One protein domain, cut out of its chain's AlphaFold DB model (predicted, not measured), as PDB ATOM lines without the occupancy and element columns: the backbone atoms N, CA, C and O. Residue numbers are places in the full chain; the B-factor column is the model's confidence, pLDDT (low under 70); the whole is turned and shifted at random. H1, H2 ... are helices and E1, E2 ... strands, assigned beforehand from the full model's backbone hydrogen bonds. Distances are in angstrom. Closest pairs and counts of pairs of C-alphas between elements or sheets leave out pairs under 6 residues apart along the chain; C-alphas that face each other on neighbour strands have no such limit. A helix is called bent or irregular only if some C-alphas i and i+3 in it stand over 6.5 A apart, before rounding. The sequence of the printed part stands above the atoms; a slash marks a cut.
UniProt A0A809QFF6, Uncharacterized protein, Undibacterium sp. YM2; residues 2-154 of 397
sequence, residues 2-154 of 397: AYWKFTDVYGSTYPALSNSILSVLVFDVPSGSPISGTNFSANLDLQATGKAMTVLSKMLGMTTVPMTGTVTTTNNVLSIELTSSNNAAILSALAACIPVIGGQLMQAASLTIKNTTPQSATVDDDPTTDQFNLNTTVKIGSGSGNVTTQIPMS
ATOM      1  N   ALA A   2      64.076 -19.119  33.421       68.38
ATOM      2  CA  ALA A   2      65.299 -19.183  34.214       68.38
ATOM      3  C   ALA A   2      65.808 -17.756  34.425       68.38
ATOM      4  O   ALA A   2      66.021 -17.039  33.449       68.38
ATOM      5  N   TYR A   3      65.991 -17.364  35.684       76.75
ATOM      6  CA  TYR A   3      66.635 -16.104  36.026       76.75
ATOM      7  C   TYR A   3      68.146 -16.291  36.026       76.75
ATOM      8  O   TYR A   3      68.667 -17.255  36.588       76.75
ATOM      9  N   TRP A   4      68.837 -15.351  35.403       80.94
ATOM     10  CA  TRP A   4      70.295 -15.280  35.332       80.94
ATOM     11  C   TRP A   4      70.775 -13.913  35.798       80.94
ATOM     12  O   TRP A   4      70.168 -12.879  35.517       80.94
ATOM     13  N   LYS A   5      71.910 -13.921  36.484       82.06
ATOM     14  CA  LYS A   5      72.766 -12.749  36.599       82.06
ATOM     15  C   LYS A   5      73.899 -12.900  35.610       82.06
ATOM     16  O   LYS A   5      74.372 -14.017  35.382       82.06
ATOM     17  N   PHE A   6      74.350 -11.784  35.046       81.00
ATOM     18  CA  PHE A   6      75.460 -11.815  34.099       81.00
ATOM     19  C   PHE A   6      76.700 -12.461  34.736       81.00
ATOM     20  O   PHE A   6      77.301 -13.351  34.145       81.00
ATOM     21  N   THR A   7      77.019 -12.088  35.978       79.06
ATOM     22  CA  THR A   7      78.180 -12.596  36.730       79.06
ATOM     23  C   THR A   7      78.128 -14.085  37.056       79.06
ATOM     24  O   THR A   7      79.176 -14.709  37.169       79.06
ATOM     25  N   ASP A   8      76.936 -14.661  37.210       76.56
ATOM     26  CA  ASP A   8      76.783 -16.059  37.635       76.56
ATOM     27  C   ASP A   8      76.958 -17.032  36.457       76.56
ATOM     28  O   ASP A   8      77.322 -18.191  36.644       76.56
ATOM     29  N   VAL A   9      76.673 -16.566  35.237       71.00
ATOM     30  CA  VAL A   9      76.661 -17.389  34.017       71.00
ATOM     31  C   VAL A   9      77.862 -17.095  33.121       71.00
ATOM     32  O   VAL A   9      78.393 -18.004  32.479       71.00
ATOM     33  N   TYR A  10      78.317 -15.842  33.073       71.50
ATOM     34  CA  TYR A  10      79.548 -15.473  32.387       71.50
ATOM     35  C   TYR A  10      80.716 -15.923  33.267       71.50
ATOM     36  O   TYR A  10      81.028 -15.255  34.249       71.50
ATOM     37  N   GLY A  11      81.311 -17.085  32.954       63.56
ATOM     38  CA  GLY A  11      82.427 -17.718  33.678       63.56
ATOM     39  C   GLY A  11      83.713 -16.882  33.665       63.56
ATOM     40  O   GLY A  11      84.714 -17.265  33.064       63.56
ATOM     41  N   SER A  12      83.638 -15.705  34.274       64.69
ATOM     42  CA  SER A  12      84.568 -14.596  34.157       64.69
ATOM     43  C   SER A  12      85.875 -14.861  34.892       64.69
ATOM     44  O   SER A  12      85.885 -15.305  36.038       64.69
ATOM     45  N   THR A  13      86.982 -14.492  34.256       72.75
ATOM     46  CA  THR A  13      88.310 -14.383  34.873       72.75
ATOM     47  C   THR A  13      88.611 -12.967  35.385       72.75
ATOM     48  O   THR A  13      89.743 -12.712  35.783       72.75
ATOM     49  N   TYR A  14      87.625 -12.058  35.358       85.88
ATOM     50  CA  TYR A  14      87.712 -10.652  35.777       85.88
ATOM     51  C   TYR A  14      87.123 -10.484  37.188       85.88
ATOM     52  O   TYR A  14      85.894 -10.448  37.317       85.88
ATOM     53  N   PRO A  15      87.962 -10.384  38.237       80.25
ATOM     54  CA  PRO A  15      87.514 -10.434  39.628       80.25
ATOM     55  C   PRO A  15      86.621  -9.256  40.044       80.25
ATOM     56  O   PRO A  15      85.613  -9.477  40.707       80.25
ATOM     57  N   ALA A  16      86.919  -8.034  39.590       85.94
ATOM     58  CA  ALA A  16      86.173  -6.819  39.948       85.94
ATOM     59  C   ALA A  16      84.703  -6.792  39.465       85.94
ATOM     60  O   ALA A  16      83.917  -5.944  39.890       85.94
ATOM     61  N   LEU A  17      84.272  -7.736  38.611       85.38
ATOM     62  CA  LEU A  17      82.863  -7.836  38.210       85.38
ATOM     63  C   LEU A  17      81.921  -8.103  39.391       85.38
ATOM     64  O   LEU A  17      80.748  -7.736  39.302       85.38
ATOM     65  N   SER A  18      82.402  -8.714  40.480       82.75
ATOM     66  CA  SER A  18      81.588  -8.960  41.678       82.75
ATOM     67  C   SER A  18      81.013  -7.676  42.275       82.75
ATOM     68  O   SER A  18      79.894  -7.696  42.791       82.75
ATOM     69  N   ASN A  19      81.730  -6.560  42.141       83.00
ATOM     70  CA  ASN A  19      81.339  -5.261  42.690       83.00
ATOM     71  C   ASN A  19      80.633  -4.373  41.654       83.00
ATOM     72  O   ASN A  19      80.202  -3.273  41.981       83.00
ATOM     73  N   SER A  20      80.493  -4.841  40.410       86.56
ATOM     74  CA  SER A  20      79.844  -4.080  39.338       86.56
ATOM     75  C   SER A  20      78.322  -4.105  39.417       86.56
ATOM     76  O   SER A  20      77.722  -5.051  39.928       86.56
ATOM     77  N   ILE A  21      77.675  -3.144  38.757       85.06
ATOM     78  CA  ILE A  21      76.228  -3.124  38.536       85.06
ATOM     79  C   ILE A  21      75.695  -4.458  37.995       85.06
ATOM     80  O   ILE A  21      74.613  -4.903  38.377       85.06
ATOM     81  N   LEU A  22      76.471  -5.136  37.143       86.88
ATOM     82  CA  LEU A  22      76.084  -6.379  36.482       86.88
ATOM     83  C   LEU A  22      75.927  -7.554  37.456       86.88
ATOM     84  O   LEU A  22      75.257  -8.528  37.108       86.88
ATOM     85  N   SER A  23      76.504  -7.473  38.663       85.56
ATOM     86  CA  SER A  23      76.320  -8.475  39.724       85.56
ATOM     87  C   SER A  23      74.956  -8.360  40.421       85.56
ATOM     88  O   SER A  23      74.459  -9.308  41.050       85.56
ATOM     89  N   VAL A  24      74.313  -7.198  40.284       85.75
ATOM     90  CA  VAL A  24      72.999  -6.903  40.860       85.75
ATOM     91  C   VAL A  24      71.885  -7.180  39.852       85.75
ATOM     92  O   VAL A  24      70.835  -7.690  40.245       85.75
ATOM     93  N   LEU A  25      72.107  -6.883  38.568       88.12
ATOM     94  CA  LEU A  25      71.094  -7.018  37.521       88.12
ATOM     95  C   LEU A  25      70.688  -8.476  37.295       88.12
ATOM     96  O   LEU A  25      71.512  -9.338  36.977       88.12
ATOM     97  N   VAL A  26      69.386  -8.724  37.399       88.75
ATOM     98  CA  VAL A  26      68.776 -10.008  37.070       88.75
ATOM     99  C   VAL A  26      68.046  -9.864  35.755       88.75
ATOM    100  O   VAL A  26      67.256  -8.945  35.547       88.75
ATOM    101  N   PHE A  27      68.296 -10.800  34.863       87.44
ATOM    102  CA  PHE A  27      67.641 -10.852  33.579       87.44
ATOM    103  C   PHE A  27      66.706 -12.083  33.540       87.44
ATOM    104  O   PHE A  27      66.844 -13.044  34.299       87.44
ATOM    105  N   ASP A  28      65.729 -12.055  32.652       86.19
ATOM    106  CA  ASP A  28      64.887 -13.175  32.263       86.19
ATOM    107  C   ASP A  28      65.255 -13.559  30.827       86.19
ATOM    108  O   ASP A  28      65.369 -12.702  29.939       86.19
ATOM    109  N   VAL A  29      65.486 -14.852  30.606       74.62
ATOM    110  CA  VAL A  29      65.758 -15.415  29.280       74.62
ATOM    111  C   VAL A  29      64.589 -16.294  28.882       74.62
ATOM    112  O   VAL A  29      64.237 -17.221  29.625       74.62
ATOM    113  N   PRO A  30      64.056 -16.119  27.662       64.81
ATOM    114  CA  PRO A  30      63.287 -17.176  27.025       64.81
ATOM    115  C   PRO A  30      64.091 -18.486  27.069       64.81
ATOM    116  O   PRO A  30      65.296 -18.489  26.829       64.81
ATOM    117  N   SER A  31      63.438 -19.593  27.426       56.41
ATOM    118  CA  SER A  31      64.074 -20.895  27.670       56.41
ATOM    119  C   SER A  31      65.041 -21.306  26.549       56.41
ATOM    120  O   SER A  31      64.601 -21.548  25.427       56.41
ATOM    121  N   GLY A  32      66.332 -21.422  26.880       53.53
ATOM    122  CA  GLY A  32      67.404 -21.779  25.943       53.53
ATOM    123  C   GLY A  32      68.702 -21.027  26.244       53.53
ATOM    124  O   GLY A  32      69.068 -20.108  25.526       53.53
ATOM    125  N   SER A  33      69.379 -21.397  27.333       50.06
ATOM    126  CA  SER A  33      70.711 -20.875  27.676       50.06
ATOM    127  C   SER A  33      71.800 -21.526  26.791       50.06
ATOM    128  O   SER A  33      71.634 -22.710  26.481       50.06
ATOM    129  N   PRO A  34      72.924 -20.857  26.437       56.09
ATOM    130  CA  PRO A  34      73.333 -19.506  26.819       56.09
ATOM    131  C   PRO A  34      73.521 -18.533  25.639       56.09
ATOM    132  O   PRO A  34      73.609 -18.902  24.469       56.09
ATOM    133  N   ILE A  35      73.712 -17.267  26.015       56.31
ATOM    134  CA  ILE A  35      74.511 -16.286  25.276       56.31
ATOM    135  C   ILE A  35      75.914 -16.867  25.097       56.31
ATOM    136  O   ILE A  35      76.749 -16.787  25.994       56.31
ATOM    137  N   SER A  36      76.191 -17.480  23.960       55.03
ATOM    138  CA  SER A  36      77.565 -17.736  23.538       55.03
ATOM    139  C   SER A  36      77.921 -16.722  22.458       55.03
ATOM    140  O   SER A  36      77.281 -16.711  21.408       55.03
ATOM    141  N   GLY A  37      78.930 -15.881  22.698       62.91
ATOM    142  CA  GLY A  37      79.445 -14.932  21.708       62.91
ATOM    143  C   GLY A  37      79.586 -13.504  22.230       62.91
ATOM    144  O   GLY A  37      79.497 -13.247  23.426       62.91
ATOM    145  N   THR A  38      79.828 -12.575  21.309       77.12
ATOM    146  CA  THR A  38      80.030 -11.148  21.597       77.12
ATOM    147  C   THR A  38      78.733 -10.351  21.666       77.12
ATOM    148  O   THR A  38      78.780  -9.196  22.053       77.12
ATOM    149  N   ASN A  39      77.586 -10.920  21.286       81.94
ATOM    150  CA  ASN A  39      76.295 -10.227  21.245       81.94
ATOM    151  C   ASN A  39      75.237 -11.024  22.004       81.94
ATOM    152  O   ASN A  39      75.251 -12.257  21.964       81.94
ATOM    153  N   PHE A  40      74.280 -10.335  22.621       79.12
ATOM    154  CA  PHE A  40      73.154 -10.983  23.276       79.12
ATOM    155  C   PHE A  40      71.871 -10.180  23.343       79.12
ATOM    156  O   PHE A  40      71.882  -8.960  23.240       79.12
ATOM    157  N   SER A  41      70.769 -10.891  23.580       83.75
ATOM    158  CA  SER A  41      69.452 -10.320  23.839       83.75
ATOM    159  C   SER A  41      68.860 -10.965  25.085       83.75
ATOM    160  O   SER A  41      68.892 -12.187  25.231       83.75
ATOM    161  N   ALA A  42      68.327 -10.146  25.982       85.19
ATOM    162  CA  ALA A  42      67.762 -10.571  27.258       85.19
ATOM    163  C   ALA A  42      66.638  -9.623  27.675       85.19
ATOM    164  O   ALA A  42      66.553  -8.505  27.175       85.19
ATOM    165  N   ASN A  43      65.807 -10.026  28.629       88.94
ATOM    166  CA  ASN A  43      64.880  -9.108  29.280       88.94
ATOM    167  C   ASN A  43      65.451  -8.744  30.651       88.94
ATOM    168  O   ASN A  43      65.578  -9.615  31.493       88.94
ATOM    169  N   LEU A  44      65.820  -7.490  30.903       90.00
ATOM    170  CA  LEU A  44      66.181  -7.049  32.251       90.00
ATOM    171  C   LEU A  44      64.935  -7.129  33.137       90.00
ATOM    172  O   LEU A  44      63.960  -6.430  32.867       90.00
ATOM    173  N   ASP A  45      64.962  -7.966  34.171       90.12
ATOM    174  CA  ASP A  45      63.850  -8.130  35.101       90.12
ATOM    175  C   ASP A  45      63.976  -7.126  36.247       90.12
ATOM    176  O   ASP A  45      64.837  -7.221  37.127       90.12
ATOM    177  N   LEU A  46      63.088  -6.139  36.232       87.94
ATOM    178  CA  LEU A  46      63.090  -5.041  37.183       87.94
ATOM    179  C   LEU A  46      62.591  -5.470  38.570       87.94
ATOM    180  O   LEU A  46      62.950  -4.836  39.559       87.94
ATOM    181  N   GLN A  47      61.777  -6.526  38.662       83.62
ATOM    182  CA  GLN A  47      61.297  -7.049  39.942       83.62
ATOM    183  C   GLN A  47      62.335  -7.961  40.591       83.62
ATOM    184  O   GLN A  47      62.616  -7.816  41.783       83.62
ATOM    185  N   ALA A  48      62.940  -8.862  39.815       86.38
ATOM    186  CA  ALA A  48      63.955  -9.791  40.302       86.38
ATOM    187  C   ALA A  48      65.269  -9.081  40.672       86.38
ATOM    188  O   ALA A  48      65.946  -9.496  41.610       86.38
ATOM    189  N   THR A  49      65.585  -7.957  40.015       86.06
ATOM    190  CA  THR A  49      66.698  -7.066  40.407       86.06
ATOM    191  C   THR A  49      66.430  -6.339  41.745       86.06
ATOM    192  O   THR A  49      67.329  -5.771  42.367       86.06
ATOM    193  N   GLY A  50      65.196  -6.383  42.255       78.94
ATOM    194  CA  GLY A  50      64.841  -5.929  43.596       78.94
ATOM    195  C   GLY A  50      64.825  -4.407  43.764       78.94
ATOM    196  O   GLY A  50      64.380  -3.651  42.896       78.94
ATOM    197  N   LYS A  51      65.281  -3.929  44.933       73.81
ATOM    198  CA  LYS A  51      65.196  -2.504  45.303       73.81
ATOM    199  C   LYS A  51      65.963  -1.577  44.354       73.81
ATOM    200  O   LYS A  51      65.584  -0.416  44.259       73.81
ATOM    201  N   ALA A  52      66.972  -2.087  43.645       72.06
ATOM    202  CA  ALA A  52      67.799  -1.314  42.723       72.06
ATOM    203  C   ALA A  52      67.060  -0.868  41.444       72.06
ATOM    204  O   ALA A  52      67.464   0.090  40.806       72.06
ATOM    205  N   MET A  53      65.954  -1.511  41.058       83.62
ATOM    206  CA  MET A  53      65.206  -1.126  39.846       83.62
ATOM    207  C   MET A  53      63.789  -0.640  40.149       83.62
ATOM    208  O   MET A  53      62.951  -0.515  39.256       83.62
ATOM    209  N   THR A  54      63.507  -0.319  41.417       80.69
ATOM    210  CA  THR A  54      62.153   0.032  41.866       80.69
ATOM    211  C   THR A  54      61.650   1.324  41.229       80.69
ATOM    212  O   THR A  54      60.474   1.402  40.874       80.69
ATOM    213  N   VAL A  55      62.517   2.329  41.061       83.00
ATOM    214  CA  VAL A  55      62.142   3.588  40.398       83.00
ATOM    215  C   VAL A  55      61.742   3.321  38.950       83.00
ATOM    216  O   VAL A  55      60.614   3.633  38.568       83.00
ATOM    217  N   LEU A  56      62.608   2.659  38.175       84.25
ATOM    218  CA  LEU A  56      62.343   2.380  36.764       84.25
ATOM    219  C   LEU A  56      61.115   1.476  36.571       84.25
ATOM    220  O   LEU A  56      60.286   1.759  35.712       84.25
ATOM    221  N   SER A  57      60.950   0.432  37.393       85.31
ATOM    222  CA  SER A  57      59.775  -0.453  37.325       85.31
ATOM    223  C   SER A  57      58.475   0.315  37.526       85.31
ATOM    224  O   SER A  57      57.527   0.144  36.757       85.31
ATOM    225  N   LYS A  58      58.438   1.208  38.523       84.19
ATOM    226  CA  LYS A  58      57.255   2.029  38.788       84.19
ATOM    227  C   LYS A  58      57.005   3.064  37.698       84.19
ATOM    228  O   LYS A  58      55.846   3.297  37.382       84.19
ATOM    229  N   MET A  59      58.056   3.667  37.139       83.94
ATOM    230  CA  MET A  59      57.926   4.628  36.039       83.94
ATOM    231  C   MET A  59      57.366   3.966  34.779       83.94
ATOM    232  O   MET A  59      56.439   4.492  34.174       83.94
ATOM    233  N   LEU A  60      57.909   2.806  34.395       84.94
ATOM    234  CA  LEU A  60      57.507   2.102  33.175       84.94
ATOM    235  C   LEU A  60      56.164   1.378  33.317       84.94
ATOM    236  O   LEU A  60      55.518   1.098  32.312       84.94
ATOM    237  N   GLY A  61      55.756   1.017  34.539       84.25
ATOM    238  CA  GLY A  61      54.616   0.120  34.751       84.25
ATOM    239  C   GLY A  61      54.855  -1.286  34.183       84.25
ATOM    240  O   GLY A  61      53.905  -2.013  33.905       84.25
ATOM    241  N   MET A  62      56.123  -1.660  33.989       85.81
ATOM    242  CA  MET A  62      56.552  -2.924  33.392       85.81
ATOM    243  C   MET A  62      57.390  -3.732  34.384       85.81
ATOM    244  O   MET A  62      58.055  -3.184  35.270       85.81
ATOM    245  N   THR A  63      57.366  -5.053  34.224       86.31
ATOM    246  CA  THR A  63      58.188  -5.979  35.011       86.31
ATOM    247  C   THR A  63      59.538  -6.242  34.359       86.31
ATOM    248  O   THR A  63      60.517  -6.442  35.067       86.31
ATOM    249  N   THR A  64      59.614  -6.182  33.029       88.50
ATOM    250  CA  THR A  64      60.842  -6.431  32.277       88.50
ATOM    251  C   THR A  64      61.086  -5.382  31.193       88.50
ATOM    252  O   THR A  64      60.147  -4.786  30.662       88.50
ATOM    253  N   VAL A  65      62.358  -5.154  30.853       89.25
ATOM    254  CA  VAL A  65      62.784  -4.294  29.737       89.25
ATOM    255  C   VAL A  65      63.638  -5.122  28.785       89.25
ATOM    256  O   VAL A  65      64.667  -5.638  29.215       89.25
ATOM    257  N   PRO A  66      63.267  -5.265  27.504       89.75
ATOM    258  CA  PRO A  66      64.108  -5.979  26.556       89.75
ATOM    259  C   PRO A  66      65.387  -5.176  26.290       89.75
ATOM    260  O   PRO A  66      65.343  -3.976  26.006       89.75
ATOM    261  N   MET A  67      66.524  -5.856  26.393       89.12
ATOM    262  CA  MET A  67      67.873  -5.324  26.237       89.12
ATOM    263  C   MET A  67      68.614  -6.114  25.161       89.12
ATOM    264  O   MET A  67      68.514  -7.341  25.084       89.12
ATOM    265  N   THR A  68      69.410  -5.408  24.371       89.00
ATOM    266  CA  THR A  68      70.427  -5.987  23.492       89.00
ATOM    267  C   THR A  68      71.795  -5.548  23.975       89.00
ATOM    268  O   THR A  68      71.959  -4.385  24.341       89.00
ATOM    269  N   GLY A  69      72.766  -6.451  23.975       86.44
ATOM    270  CA  GLY A  69      74.085  -6.197  24.523       86.44
ATOM    271  C   GLY A  69      75.227  -6.708  23.674       86.44
ATOM    272  O   GLY A  69      75.074  -7.649  22.896       86.44
ATOM    273  N   THR A  70      76.382  -6.098  23.884       89.38
ATOM    274  CA  THR A  70      77.675  -6.481  23.330       89.38
ATOM    275  C   THR A  70      78.662  -6.735  24.460       89.38
ATOM    276  O   THR A  70      78.741  -5.970  25.419       89.38
ATOM    277  N   VAL A  71      79.432  -7.811  24.337       88.25
ATOM    278  CA  VAL A  71      80.543  -8.176  25.212       88.25
ATOM    279  C   VAL A  71      81.796  -8.250  24.356       88.25
ATOM    280  O   VAL A  71      81.850  -8.995  23.376       88.25
ATOM    281  N   THR A  72      82.810  -7.475  24.720       89.38
ATOM    282  CA  THR A  72      84.084  -7.431  24.002       89.38
ATOM    283  C   THR A  72      85.244  -7.619  24.965       89.38
ATOM    284  O   THR A  72      85.205  -7.152  26.102       89.38
ATOM    285  N   THR A  73      86.281  -8.311  24.501       88.44
ATOM    286  CA  THR A  73      87.514  -8.524  25.256       88.44
ATOM    287  C   THR A  73      88.684  -8.079  24.396       88.44
ATOM    288  O   THR A  73      89.015  -8.738  23.413       88.44
ATOM    289  N   THR A  74      89.288  -6.943  24.736       89.69
ATOM    290  CA  THR A  74      90.418  -6.367  23.988       89.69
ATOM    291  C   THR A  74      91.477  -5.895  24.973       89.69
ATOM    292  O   THR A  74      91.138  -5.270  25.969       89.69
ATOM    293  N   ASN A  75      92.757  -6.186  24.718       89.62
ATOM    294  CA  ASN A  75      93.883  -5.745  25.559       89.62
ATOM    295  C   ASN A  75      93.698  -6.041  27.065       89.62
ATOM    296  O   ASN A  75      93.979  -5.191  27.904       89.62
ATOM    297  N   ASN A  76      93.215  -7.243  27.408       88.88
ATOM    298  CA  ASN A  76      92.909  -7.662  28.786       88.88
ATOM    299  C   ASN A  76      91.868  -6.780  29.500       88.88
ATOM    300  O   ASN A  76      91.849  -6.705  30.726       88.88
ATOM    301  N   VAL A  77      90.964  -6.153  28.750       89.31
ATOM    302  CA  VAL A  77      89.827  -5.387  29.267       89.31
ATOM    303  C   VAL A  77      88.534  -6.011  28.756       89.31
ATOM    304  O   VAL A  77      88.397  -6.269  27.559       89.31
ATOM    305  N   LEU A  78      87.603  -6.266  29.672       88.50
ATOM    306  CA  LEU A  78      86.240  -6.683  29.374       88.50
ATOM    307  C   LEU A  78      85.347  -5.443  29.321       88.50
ATOM    308  O   LEU A  78      85.248  -4.727  30.316       88.50
ATOM    309  N   SER A  79      84.681  -5.217  28.193       90.06
ATOM    310  CA  SER A  79      83.702  -4.140  28.024       90.06
ATOM    311  C   SER A  79      82.338  -4.714  27.674       90.06
ATOM    312  O   SER A  79      82.210  -5.524  26.751       90.06
ATOM    313  N   ILE A  80      81.325  -4.280  28.420       89.44
ATOM    314  CA  ILE A  80      79.938  -4.717  28.303       89.44
ATOM    315  C   ILE A  80      79.072  -3.480  28.101       89.44
ATOM    316  O   ILE A  80      79.058  -2.579  28.939       89.44
ATOM    317  N   GLU A  81      78.332  -3.449  27.000       91.19
ATOM    318  CA  GLU A  81      77.361  -2.400  26.708       91.19
ATOM    319  C   GLU A  81      75.993  -3.034  26.470       91.19
ATOM    320  O   GLU A  81      75.866  -3.965  25.684       91.19
ATOM    321  N   LEU A  82      74.968  -2.543  27.164       89.69
ATOM    322  CA  LEU A  82      73.577  -2.965  27.026       89.69
ATOM    323  C   LEU A  82      72.736  -1.758  26.660       89.69
ATOM    324  O   LEU A  82      72.876  -0.708  27.276       89.69
ATOM    325  N   THR A  83      71.822  -1.920  25.713       91.38
ATOM    326  CA  THR A  83      70.871  -0.881  25.313       91.38
ATOM    327  C   THR A  83      69.464  -1.455  25.272       91.38
ATOM    328  O   THR A  83      69.255  -2.566  24.782       91.38
ATOM    329  N   SER A  84      68.488  -0.708  25.783       91.12
ATOM    330  CA  SER A  84      67.080  -1.081  25.673       91.12
ATOM    331  C   SER A  84      66.619  -1.089  24.223       91.12
ATOM    332  O   SER A  84      66.907  -0.165  23.466       91.12
ATOM    333  N   SER A  85      65.814  -2.081  23.849       87.12
ATOM    334  CA  SER A  85      65.145  -2.111  22.543       87.12
ATOM    335  C   SER A  85      63.716  -1.556  22.586       87.12
ATOM    336  O   SER A  85      63.120  -1.313  21.540       87.12
ATOM    337  N   ASN A  86      63.169  -1.286  23.780       87.81
ATOM    338  CA  ASN A  86      61.832  -0.705  23.963       87.81
ATOM    339  C   ASN A  86      61.871   0.795  24.302       87.81
ATOM    340  O   ASN A  86      61.356   1.251  25.325       87.81
ATOM    341  N   ASN A  87      62.491   1.575  23.420       88.88
ATOM    342  CA  ASN A  87      62.675   3.018  23.594       88.88
ATOM    343  C   ASN A  87      61.346   3.795  23.646       88.88
ATOM    344  O   ASN A  87      61.249   4.801  24.344       88.88
ATOM    345  N   ALA A  88      60.298   3.314  22.967       88.06
ATOM    346  CA  ALA A  88      58.987   3.965  22.954       88.06
ATOM    347  C   ALA A  88      58.289   3.926  24.326       88.06
ATOM    348  O   ALA A  88      57.740   4.939  24.764       88.06
ATOM    349  N   ALA A  89      58.339   2.789  25.031       86.38
ATOM    350  CA  ALA A  89      57.777   2.688  26.379       86.38
ATOM    351  C   ALA A  89      58.545   3.567  27.377       86.38
ATOM    352  O   ALA A  89      57.932   4.251  28.195       86.38
ATOM    353  N   ILE A  90      59.878   3.602  27.261       87.81
ATOM    354  CA  ILE A  90      60.741   4.453  28.090       87.81
ATOM    355  C   ILE A  90      60.409   5.929  27.862       87.81
ATOM    356  O   ILE A  90      60.170   6.660  28.822       87.81
ATOM    357  N   LEU A  91      60.312   6.348  26.599       87.81
ATOM    358  CA  LEU A  91      59.942   7.708  26.221       87.81
ATOM    359  C   LEU A  91      58.577   8.107  26.798       87.81
ATOM    360  O   LEU A  91      58.457   9.154  27.434       87.81
ATOM    361  N   SER A  92      57.558   7.259  26.631       87.00
ATOM    362  CA  SER A  92      56.209   7.540  27.133       87.00
ATOM    363  C   SER A  92      56.156   7.639  28.658       87.00
ATOM    364  O   SER A  92      55.447   8.492  29.193       87.00
ATOM    365  N   ALA A  93      56.883   6.775  29.366       85.25
ATOM    366  CA  ALA A  93      56.932   6.785  30.822       85.25
ATOM    367  C   ALA A  93      57.616   8.044  31.366       85.25
ATOM    368  O   ALA A  93      57.113   8.674  32.296       85.25
ATOM    369  N   LEU A  94      58.741   8.438  30.765       82.19
ATOM    370  CA  LEU A  94      59.465   9.650  31.149       82.19
ATOM    371  C   LEU A  94      58.641  10.903  30.904       82.19
ATOM    372  O   LEU A  94      58.550  11.751  31.788       82.19
ATOM    373  N   ALA A  95      57.987  10.981  29.746       82.25
ATOM    374  CA  ALA A  95      57.102  12.082  29.411       82.25
ATOM    375  C   ALA A  95      55.948  12.232  30.418       82.25
ATOM    376  O   ALA A  95      55.575  13.354  30.752       82.25
ATOM    377  N   ALA A  96      55.406  11.121  30.929       81.69
ATOM    378  CA  ALA A  96      54.365  11.140  31.955       81.69
ATOM    379  C   ALA A  96      54.903  11.521  33.347       81.69
ATOM    380  O   ALA A  96      54.214  12.183  34.122       81.69
ATOM    381  N   CYS A  97      56.125  11.097  33.670       79.31
ATOM    382  CA  CYS A  97      56.730  11.279  34.988       79.31
ATOM    383  C   CYS A  97      57.414  12.637  35.187       79.31
ATOM    384  O   CYS A  97      57.575  13.070  36.327       79.31
ATOM    385  N   ILE A  98      57.833  13.302  34.107       78.81
ATOM    386  CA  ILE A  98      58.552  14.583  34.143       78.81
ATOM    387  C   ILE A  98      57.800  15.591  33.258       78.81
ATOM    388  O   ILE A  98      58.250  15.897  32.153       78.81
ATOM    389  N   PRO A  99      56.649  16.128  33.716       72.88
ATOM    390  CA  PRO A  99      55.755  16.920  32.868       72.88
ATOM    391  C   PRO A  99      56.403  18.171  32.264       72.88
ATOM    392  O   PRO A  99      56.032  18.572  31.169       72.88
ATOM    393  N   VAL A 100      57.387  18.760  32.956       74.88
ATOM    394  CA  VAL A 100      58.099  19.979  32.529       74.88
ATOM    395  C   VAL A 100      58.774  19.806  31.166       74.88
ATOM    396  O   VAL A 100      58.712  20.708  30.345       74.88
ATOM    397  N   ILE A 101      59.390  18.651  30.902       73.81
ATOM    398  CA  ILE A 101      60.042  18.346  29.611       73.81
ATOM    399  C   ILE A 101      59.344  17.205  28.863       73.81
ATOM    400  O   ILE A 101      59.864  16.684  27.880       73.81
ATOM    401  N   GLY A 102      58.172  16.786  29.337       75.56
ATOM    402  CA  GLY A 102      57.392  15.711  28.740       75.56
ATOM    403  C   GLY A 102      56.667  16.126  27.457       75.56
ATOM    404  O   GLY A 102      56.779  17.246  26.959       75.56
ATOM    405  N   GLY A 103      55.888  15.196  26.906       74.06
ATOM    406  CA  GLY A 103      55.035  15.446  25.744       74.06
ATOM    407  C   GLY A 103      55.824  15.736  24.466       74.06
ATOM    408  O   GLY A 103      56.626  14.918  24.036       74.06
ATOM    409  N   GLN A 104      55.563  16.888  23.838       72.50
ATOM    410  CA  GLN A 104      56.139  17.260  22.536       72.50
ATOM    411  C   GLN A 104      57.637  17.594  22.591       72.50
ATOM    412  O   GLN A 104      58.283  17.650  21.543       72.50
ATOM    413  N   LEU A 105      58.189  17.816  23.787       80.94
ATOM    414  CA  LEU A 105      59.591  18.191  23.952       80.94
ATOM    415  C   LEU A 105      60.501  16.961  23.939       80.94
ATOM    416  O   LEU A 105      61.495  16.944  23.226       80.94
ATOM    417  N   MET A 106      60.159  15.886  24.647       85.69
ATOM    418  CA  MET A 106      60.909  14.629  24.566       85.69
ATOM    419  C   MET A 106      60.676  13.923  23.218       85.69
ATOM    420  O   MET A 106      59.553  13.562  22.879       85.69
ATOM    421  N   GLN A 107      61.748  13.685  22.458       86.06
ATOM    422  CA  GLN A 107      61.690  13.052  21.128       86.06
ATOM    423  C   GLN A 107      62.141  11.596  21.139       86.06
ATOM    424  O   GLN A 107      61.614  10.763  20.404       86.06
ATOM    425  N   ALA A 108      63.140  11.290  21.957       85.75
ATOM    426  CA  ALA A 108      63.698   9.958  22.068       85.75
ATOM    427  C   ALA A 108      64.147   9.712  23.500       85.75
ATOM    428  O   ALA A 108      64.540  10.637  24.211       85.75
ATOM    429  N   ALA A 109      64.099   8.453  23.910       87.94
ATOM    430  CA  ALA A 109      64.693   8.010  25.152       87.94
ATOM    431  C   ALA A 109      65.286   6.617  24.963       87.94
ATOM    432  O   ALA A 109      64.744   5.807  24.212       87.94
ATOM    433  N   SER A 110      66.384   6.333  25.646       88.62
ATOM    434  CA  SER A 110      66.965   5.002  25.716       88.62
ATOM    435  C   SER A 110      67.557   4.761  27.093       88.62
ATOM    436  O   SER A 110      67.969   5.684  27.795       88.62
ATOM    437  N   LEU A 111      67.599   3.494  27.477       89.19
ATOM    438  CA  LEU A 111      68.332   3.044  28.640       89.19
ATOM    439  C   LEU A 111      69.607   2.352  28.175       89.19
ATOM    440  O   LEU A 111      69.551   1.455  27.333       89.19
ATOM    441  N   THR A 112      70.738   2.737  28.755       90.50
ATOM    442  CA  THR A 112      72.035   2.120  28.478       90.50
ATOM    443  C   THR A 112      72.748   1.728  29.761       90.50
ATOM    444  O   THR A 112      72.722   2.472  30.739       90.50
ATOM    445  N   ILE A 113      73.416   0.582  29.742       88.94
ATOM    446  CA  ILE A 113      74.269   0.102  30.831       88.94
ATOM    447  C   ILE A 113      75.651  -0.107  30.239       88.94
ATOM    448  O   ILE A 113      75.775  -0.793  29.224       88.94
ATOM    449  N   LYS A 114      76.672   0.494  30.842       90.56
ATOM    450  CA  LYS A 114      78.059   0.367  30.390       90.56
ATOM    451  C   LYS A 114      78.930  -0.064  31.552       90.56
ATOM    452  O   LYS A 114      78.947   0.603  32.585       90.56
ATOM    453  N   ASN A 115      79.653  -1.158  31.359       90.31
ATOM    454  CA  ASN A 115      80.651  -1.642  32.295       90.31
ATOM    455  C   ASN A 115      81.980  -1.896  31.574       90.31
ATOM    456  O   ASN A 115      81.991  -2.469  30.484       90.31
ATOM    457  N   THR A 116      83.093  -1.494  32.187       89.62
ATOM    458  CA  THR A 116      84.443  -1.818  31.712       89.62
ATOM    459  C   THR A 116      85.305  -2.241  32.884       89.62
ATOM    460  O   THR A 116      85.415  -1.517  33.877       89.62
ATOM    461  N   THR A 117      85.941  -3.402  32.745       89.00
ATOM    462  CA  THR A 117      86.724  -4.026  33.808       89.00
ATOM    463  C   THR A 117      88.054  -4.564  33.261       89.00
ATOM    464  O   THR A 117      88.050  -5.445  32.398       89.00
ATOM    465  N   PRO A 118      89.209  -4.068  33.739       89.00
ATOM    466  CA  PRO A 118      90.518  -4.645  33.434       89.00
ATOM    467  C   PRO A 118      90.732  -5.986  34.145       89.00
ATOM    468  O   PRO A 118      90.312  -6.162  35.283       89.00
ATOM    469  N   GLN A 119      91.454  -6.919  33.523       89.12
ATOM    470  CA  GLN A 119      91.756  -8.221  34.136       89.12
ATOM    471  C   GLN A 119      92.727  -8.100  35.321       89.12
ATOM    472  O   GLN A 119      92.778  -8.976  36.177       89.12
ATOM    473  N   SER A 120      93.503  -7.015  35.368       89.50
ATOM    474  CA  SER A 120      94.406  -6.699  36.475       89.50
ATOM    475  C   SER A 120      93.689  -6.184  37.727       89.50
ATOM    476  O   SER A 120      94.337  -6.085  38.763       89.50
ATOM    477  N   ALA A 121      92.403  -5.822  37.631       87.31
ATOM    478  CA  ALA A 121      91.617  -5.362  38.770       87.31
ATOM    479  C   ALA A 121      91.284  -6.541  39.698       87.31
ATOM    480  O   ALA A 121      90.916  -7.630  39.254       87.31
ATOM    481  N   THR A 122      91.444  -6.327  40.995       87.00
ATOM    482  CA  THR A 122      91.214  -7.304  42.057       87.00
ATOM    483  C   THR A 122      89.740  -7.355  42.467       87.00
ATOM    484  O   THR A 122      88.918  -6.581  41.989       87.00
ATOM    485  N   VAL A 123      89.380  -8.294  43.347       82.25
ATOM    486  CA  VAL A 123      88.006  -8.415  43.883       82.25
ATOM    487  C   VAL A 123      87.591  -7.236  44.761       82.25
ATOM    488  O   VAL A 123      86.406  -7.088  45.035       82.25
ATOM    489  N   ASP A 124      88.552  -6.432  45.212       85.44
ATOM    490  CA  ASP A 124      88.319  -5.275  46.074       85.44
ATOM    491  C   ASP A 124      88.276  -3.963  45.271       85.44
ATOM    492  O   ASP A 124      87.947  -2.918  45.826       85.44
ATOM    493  N   ASP A 125      88.594  -4.011  43.974       83.44
ATOM    494  CA  ASP A 125      88.564  -2.845  43.097       83.44
ATOM    495  C   ASP A 125      87.154  -2.611  42.538       83.44
ATOM    496  O   ASP A 125      86.439  -3.548  42.161       83.44
ATOM    497  N   ASP A 126      86.775  -1.338  42.429       77.88
ATOM    498  CA  ASP A 126      85.568  -0.927  41.718       77.88
ATOM    499  C   ASP A 126      85.802  -0.951  40.191       77.88
ATOM    500  O   ASP A 126      86.925  -0.720  39.718       77.88
ATOM    501  N   PRO A 127      84.768  -1.205  39.366       72.06
ATOM    502  CA  PRO A 127      84.925  -1.210  37.917       72.06
ATOM    503  C   PRO A 127      85.305   0.180  37.392       72.06
ATOM    504  O   PRO A 127      84.724   1.191  37.781       72.06
ATOM    505  N   THR A 128      86.231   0.228  36.430       75.38
ATOM    506  CA  THR A 128      86.750   1.497  35.873       75.38
ATOM    507  C   THR A 128      85.682   2.373  35.226       75.38
ATOM    508  O   THR A 128      85.759   3.598  35.278       75.38
ATOM    509  N   THR A 129      84.670   1.753  34.623       77.31
ATOM    510  CA  THR A 129      83.440   2.437  34.233       77.31
ATOM    511  C   THR A 129      82.283   1.559  34.663       77.31
ATOM    512  O   THR A 129      82.216   0.418  34.208       77.31
ATOM    513  N   ASP A 130      81.386   2.080  35.495       81.94
ATOM    514  CA  ASP A 130      80.149   1.404  35.881       81.94
ATOM    515  C   ASP A 130      78.993   2.402  35.853       81.94
ATOM    516  O   ASP A 130      78.905   3.303  36.685       81.94
ATOM    517  N   GLN A 131      78.161   2.327  34.814       86.25
ATOM    518  CA  GLN A 131      77.161   3.354  34.536       86.25
ATOM    519  C   GLN A 131      75.820   2.753  34.126       86.25
ATOM    520  O   GLN A 131      75.743   1.895  33.244       86.25
ATOM    521  N   PHE A 132      74.753   3.288  34.718       84.38
ATOM    522  CA  PHE A 132      73.367   3.070  34.316       84.38
ATOM    523  C   PHE A 132      72.772   4.401  33.882       84.38
ATOM    524  O   PHE A 132      72.377   5.224  34.708       84.38
ATOM    525  N   ASN A 133      72.741   4.623  32.576       85.94
ATOM    526  CA  ASN A 133      72.387   5.910  32.007       85.94
ATOM    527  C   ASN A 133      71.013   5.828  31.352       85.94
ATOM    528  O   ASN A 133      70.760   4.975  30.498       85.94
ATOM    529  N   LEU A 134      70.152   6.769  31.709       83.62
ATOM    530  CA  LEU A 134      69.016   7.144  30.897       83.62
ATOM    531  C   LEU A 134      69.451   8.268  29.958       83.62
ATOM    532  O   LEU A 134      69.856   9.341  30.404       83.62
ATOM    533  N   ASN A 135      69.318   8.025  28.663       85.88
ATOM    534  CA  ASN A 135      69.535   9.033  27.640       85.88
ATOM    535  C   ASN A 135      68.180   9.520  27.147       85.88
ATOM    536  O   ASN A 135      67.310   8.712  26.825       85.88
ATOM    537  N   THR A 136      67.999  10.828  27.057       83.12
ATOM    538  CA  THR A 136      66.803  11.442  26.486       83.12
ATOM    539  C   THR A 136      67.197  12.548  25.530       83.12
ATOM    540  O   THR A 136      68.016  13.392  25.869       83.12
ATOM    541  N   THR A 137      66.583  12.584  24.358       84.00
ATOM    542  CA  THR A 137      66.705  13.711  23.437       84.00
ATOM    543  C   THR A 137      65.516  14.634  23.651       84.00
ATOM    544  O   THR A 137      64.363  14.211  23.517       84.00
ATOM    545  N   VAL A 138      65.795  15.892  23.977       80.81
ATOM    546  CA  VAL A 138      64.794  16.942  24.184       80.81
ATOM    547  C   VAL A 138      64.874  17.924  23.022       80.81
ATOM    548  O   VAL A 138      65.960  18.347  22.637       80.81
ATOM    549  N   LYS A 139      63.726  18.287  22.458       79.06
ATOM    550  CA  LYS A 139      63.562  19.267  21.392       79.06
ATOM    551  C   LYS A 139      62.786  20.466  21.914       79.06
ATOM    552  O   LYS A 139      61.691  20.304  22.440       79.06
ATOM    553  N   ILE A 140      63.345  21.657  21.746       76.00
ATOM    554  CA  ILE A 140      62.766  22.921  22.206       76.00
ATOM    555  C   ILE A 140      62.811  23.891  21.026       76.00
ATOM    556  O   ILE A 140      63.884  24.190  20.500       76.00
ATOM    557  N   GLY A 141      61.636  24.305  20.544       71.56
ATOM    558  CA  GLY A 141      61.513  25.038  19.284       71.56
ATOM    559  C   GLY A 141      62.108  24.257  18.103       71.56
ATOM    560  O   GLY A 141      61.705  23.126  17.804       71.56
ATOM    561  N   SER A 142      63.087  24.864  17.427       66.62
ATOM    562  CA  SER A 142      63.830  24.229  16.327       66.62
ATOM    563  C   SER A 142      65.040  23.396  16.782       66.62
ATOM    564  O   SER A 142      65.525  22.576  16.001       66.62
ATOM    565  N   GLY A 143      65.498  23.558  18.029       64.06
ATOM    566  CA  GLY A 143      66.713  22.932  18.556       64.06
ATOM    567  C   GLY A 143      66.473  21.575  19.217       64.06
ATOM    568  O   GLY A 143      65.382  21.302  19.712       64.06
ATOM    569  N   SER A 144      67.503  20.727  19.252       72.00
ATOM    570  CA  SER A 144      67.493  19.435  19.951       72.00
ATOM    571  C   SER A 144      68.779  19.230  20.745       72.00
ATOM    572  O   SER A 144      69.857  19.446  20.198       72.00
ATOM    573  N   GLY A 145      68.675  18.760  21.984       71.31
ATOM    574  CA  GLY A 145      69.805  18.450  22.859       71.31
ATOM    575  C   GLY A 145      69.689  17.047  23.443       71.31
ATOM    576  O   GLY A 145      68.585  16.524  23.623       71.31
ATOM    577  N   ASN A 146      70.835  16.435  23.735       79.12
ATOM    578  CA  ASN A 146      70.895  15.148  24.417       79.12
ATOM    579  C   ASN A 146      71.126  15.374  25.907       79.12
ATOM    580  O   ASN A 146      72.092  16.011  26.315       79.12
ATOM    581  N   VAL A 147      70.226  14.822  26.705       75.06
ATOM    582  CA  VAL A 147      70.340  14.729  28.151       75.06
ATOM    583  C   VAL A 147      70.783  13.312  28.482       75.06
ATOM    584  O   VAL A 147      70.105  12.350  28.117       75.06
ATOM    585  N   THR A 148      71.873  13.182  29.226       73.19
ATOM    586  CA  THR A 148      72.273  11.910  29.829       73.19
ATOM    587  C   THR A 148      72.210  12.063  31.340       73.19
ATOM    588  O   THR A 148      72.795  12.987  31.898       73.19
ATOM    589  N   THR A 149      71.472  11.180  32.011       71.88
ATOM    590  CA  THR A 149      71.323  11.193  33.469       71.88
ATOM    591  C   THR A 149      71.472   9.795  34.047       71.88
ATOM    592  O   THR A 149      71.086   8.805  33.421       71.88
ATOM    593  N   GLN A 150      71.982   9.712  35.271       71.81
ATOM    594  CA  GLN A 150      71.869   8.512  36.086       71.81
ATOM    595  C   GLN A 150      70.595   8.630  36.924       71.81
ATOM    596  O   GLN A 150      70.525   9.421  37.865       71.81
ATOM    597  N   ILE A 151      69.562   7.862  36.568       69.50
ATOM    598  CA  ILE A 151      68.357   7.776  37.402       69.50
ATOM    599  C   ILE A 151      68.742   7.035  38.687       69.50
ATOM    600  O   ILE A 151      69.368   5.973  38.607       69.50
ATOM    601  N   PRO A 152      68.338   7.522  39.869       69.19
ATOM    602  CA  PRO A 152      68.633   6.843  41.105       69.19
ATOM    603  C   PRO A 152      67.829   5.548  41.120       69.19
ATOM    604  O   PRO A 152      66.622   5.499  40.875       69.19
ATOM    605  N   MET A 153      68.539   4.474  41.420       68.88
ATOM    606  CA  MET A 153      68.012   3.116  41.500       68.88
ATOM    607  C   MET A 153      66.960   2.939  42.617       68.88
ATOM    608  O   MET A 153      66.137   2.023  42.593       68.88
ATOM    609  N   SER A 154      66.918   3.880  43.565       67.88
ATOM    610  CA  SER A 154      65.959   3.979  44.667       67.88
ATOM    611  C   SER A 154      65.482   5.426  44.872       67.88
ATOM    612  O   SER A 154      65.800   6.305  44.079       67.88
TER     613      SER A 154
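This is residues 2 to 154 of the 397 residues of an uncharacterized protein of Undibacterium sp. YM2 (UniProt A0A809QFF6). One long, strongly twisted wall of eight antiparallel strands makes this domain, with small helices over the long strand E6: H4 stands up from the sheet near the beginning of E6, and H2 sits over E6 near that strand's end. H3 touches H4 and only grazes the sheet. The printed part has 153 residues, with named elements in the order E1 H1 H2 E2 E3 H3 E4 E5 H4 E6 E7 E8; the class is mixed, helices and strands. The sheet runs E1 E2 E3 E4 E5 E6 E7 E8. The whole is compact, with a radius of gyration of the C-alphas of 16.4 A, and only just elongated, spanning 49 by 32 by 27 A.

Edge strand E1, residues 2 to 5, is the antiparallel neighbour of E2, residues 26 to 29, with N 27 and O 4 at 2.9 A. H1, residues 6 to 9, is not on the sheet; it is close to but not clearly touching H2, residues 15 to 19, the closest C-alphas, of Thr 7 and Leu 17, being 6.8 A apart. E2 and E3, residues 39 to 45, form a hairpin, with N 28 and O 43 at 2.7 A. E4, residues 64 to 74, is antiparallel to E3, with N 40 and O 69 at 2.8 A, and forms a hairpin with E5, residues 77 to 84, with N 70 and O 81 at 2.8 A. E6, residues 106 to 118, is antiparallel to E5, with N 80 and O 115 at 2.8 A. E6, E7, residues 129 to 140, and E8, residues 143 to 149, form a meander, each strand the antiparallel neighbour of the one before: N 112 and O 133 are at 2.8 A, N 136 and O 147 at 2.8 A. H2 is on the sheet at a height of 8.4 A, only just over E6, on which 3 of its 5 C-alphas fall. H4, residues 87 to 97, stands up from the sheet at 58 degrees, over E6; its closest C-alphas to E6 are those of Leu 91 and Ala 109, 4.9 A. H3, residues 50 to 60, touches H4 about perpendicular, at 86 degrees, the C-alphas of Leu 60 and Ala 93 being 5.3 A apart. In H4 every O i to N i+4 pair is within hydrogen-bond range, in H3 4 of 7, in H2 0 of 1 with 2 of 2 O i to N i+3 pairs; H1 is too short for such a pair.

E1 begins at C-alpha 2, (65.299, -19.183, 34.214). E4 measures 30.7 A, E5 23.4 A, E6 36.4 A, E7 31.5 A and E8 19.5 A. H3, 15.1 A, is irregular, C-alphas 52 and 55 being 7.8 A apart; H4 measures 15.3 A. E7 bends by 59 degrees at residue 132. E8 ends at C-alpha 149, (71.323, 11.193, 33.469).

The C-alphas farthest apart, of Thr 13 and Gly 141, are 50.2 A apart. The printed part has no cut, and no link is long. Mean pLDDT of the printed part is 81.2; 17 residues are under 70, among them residues 30 to 37 and 151 to 154.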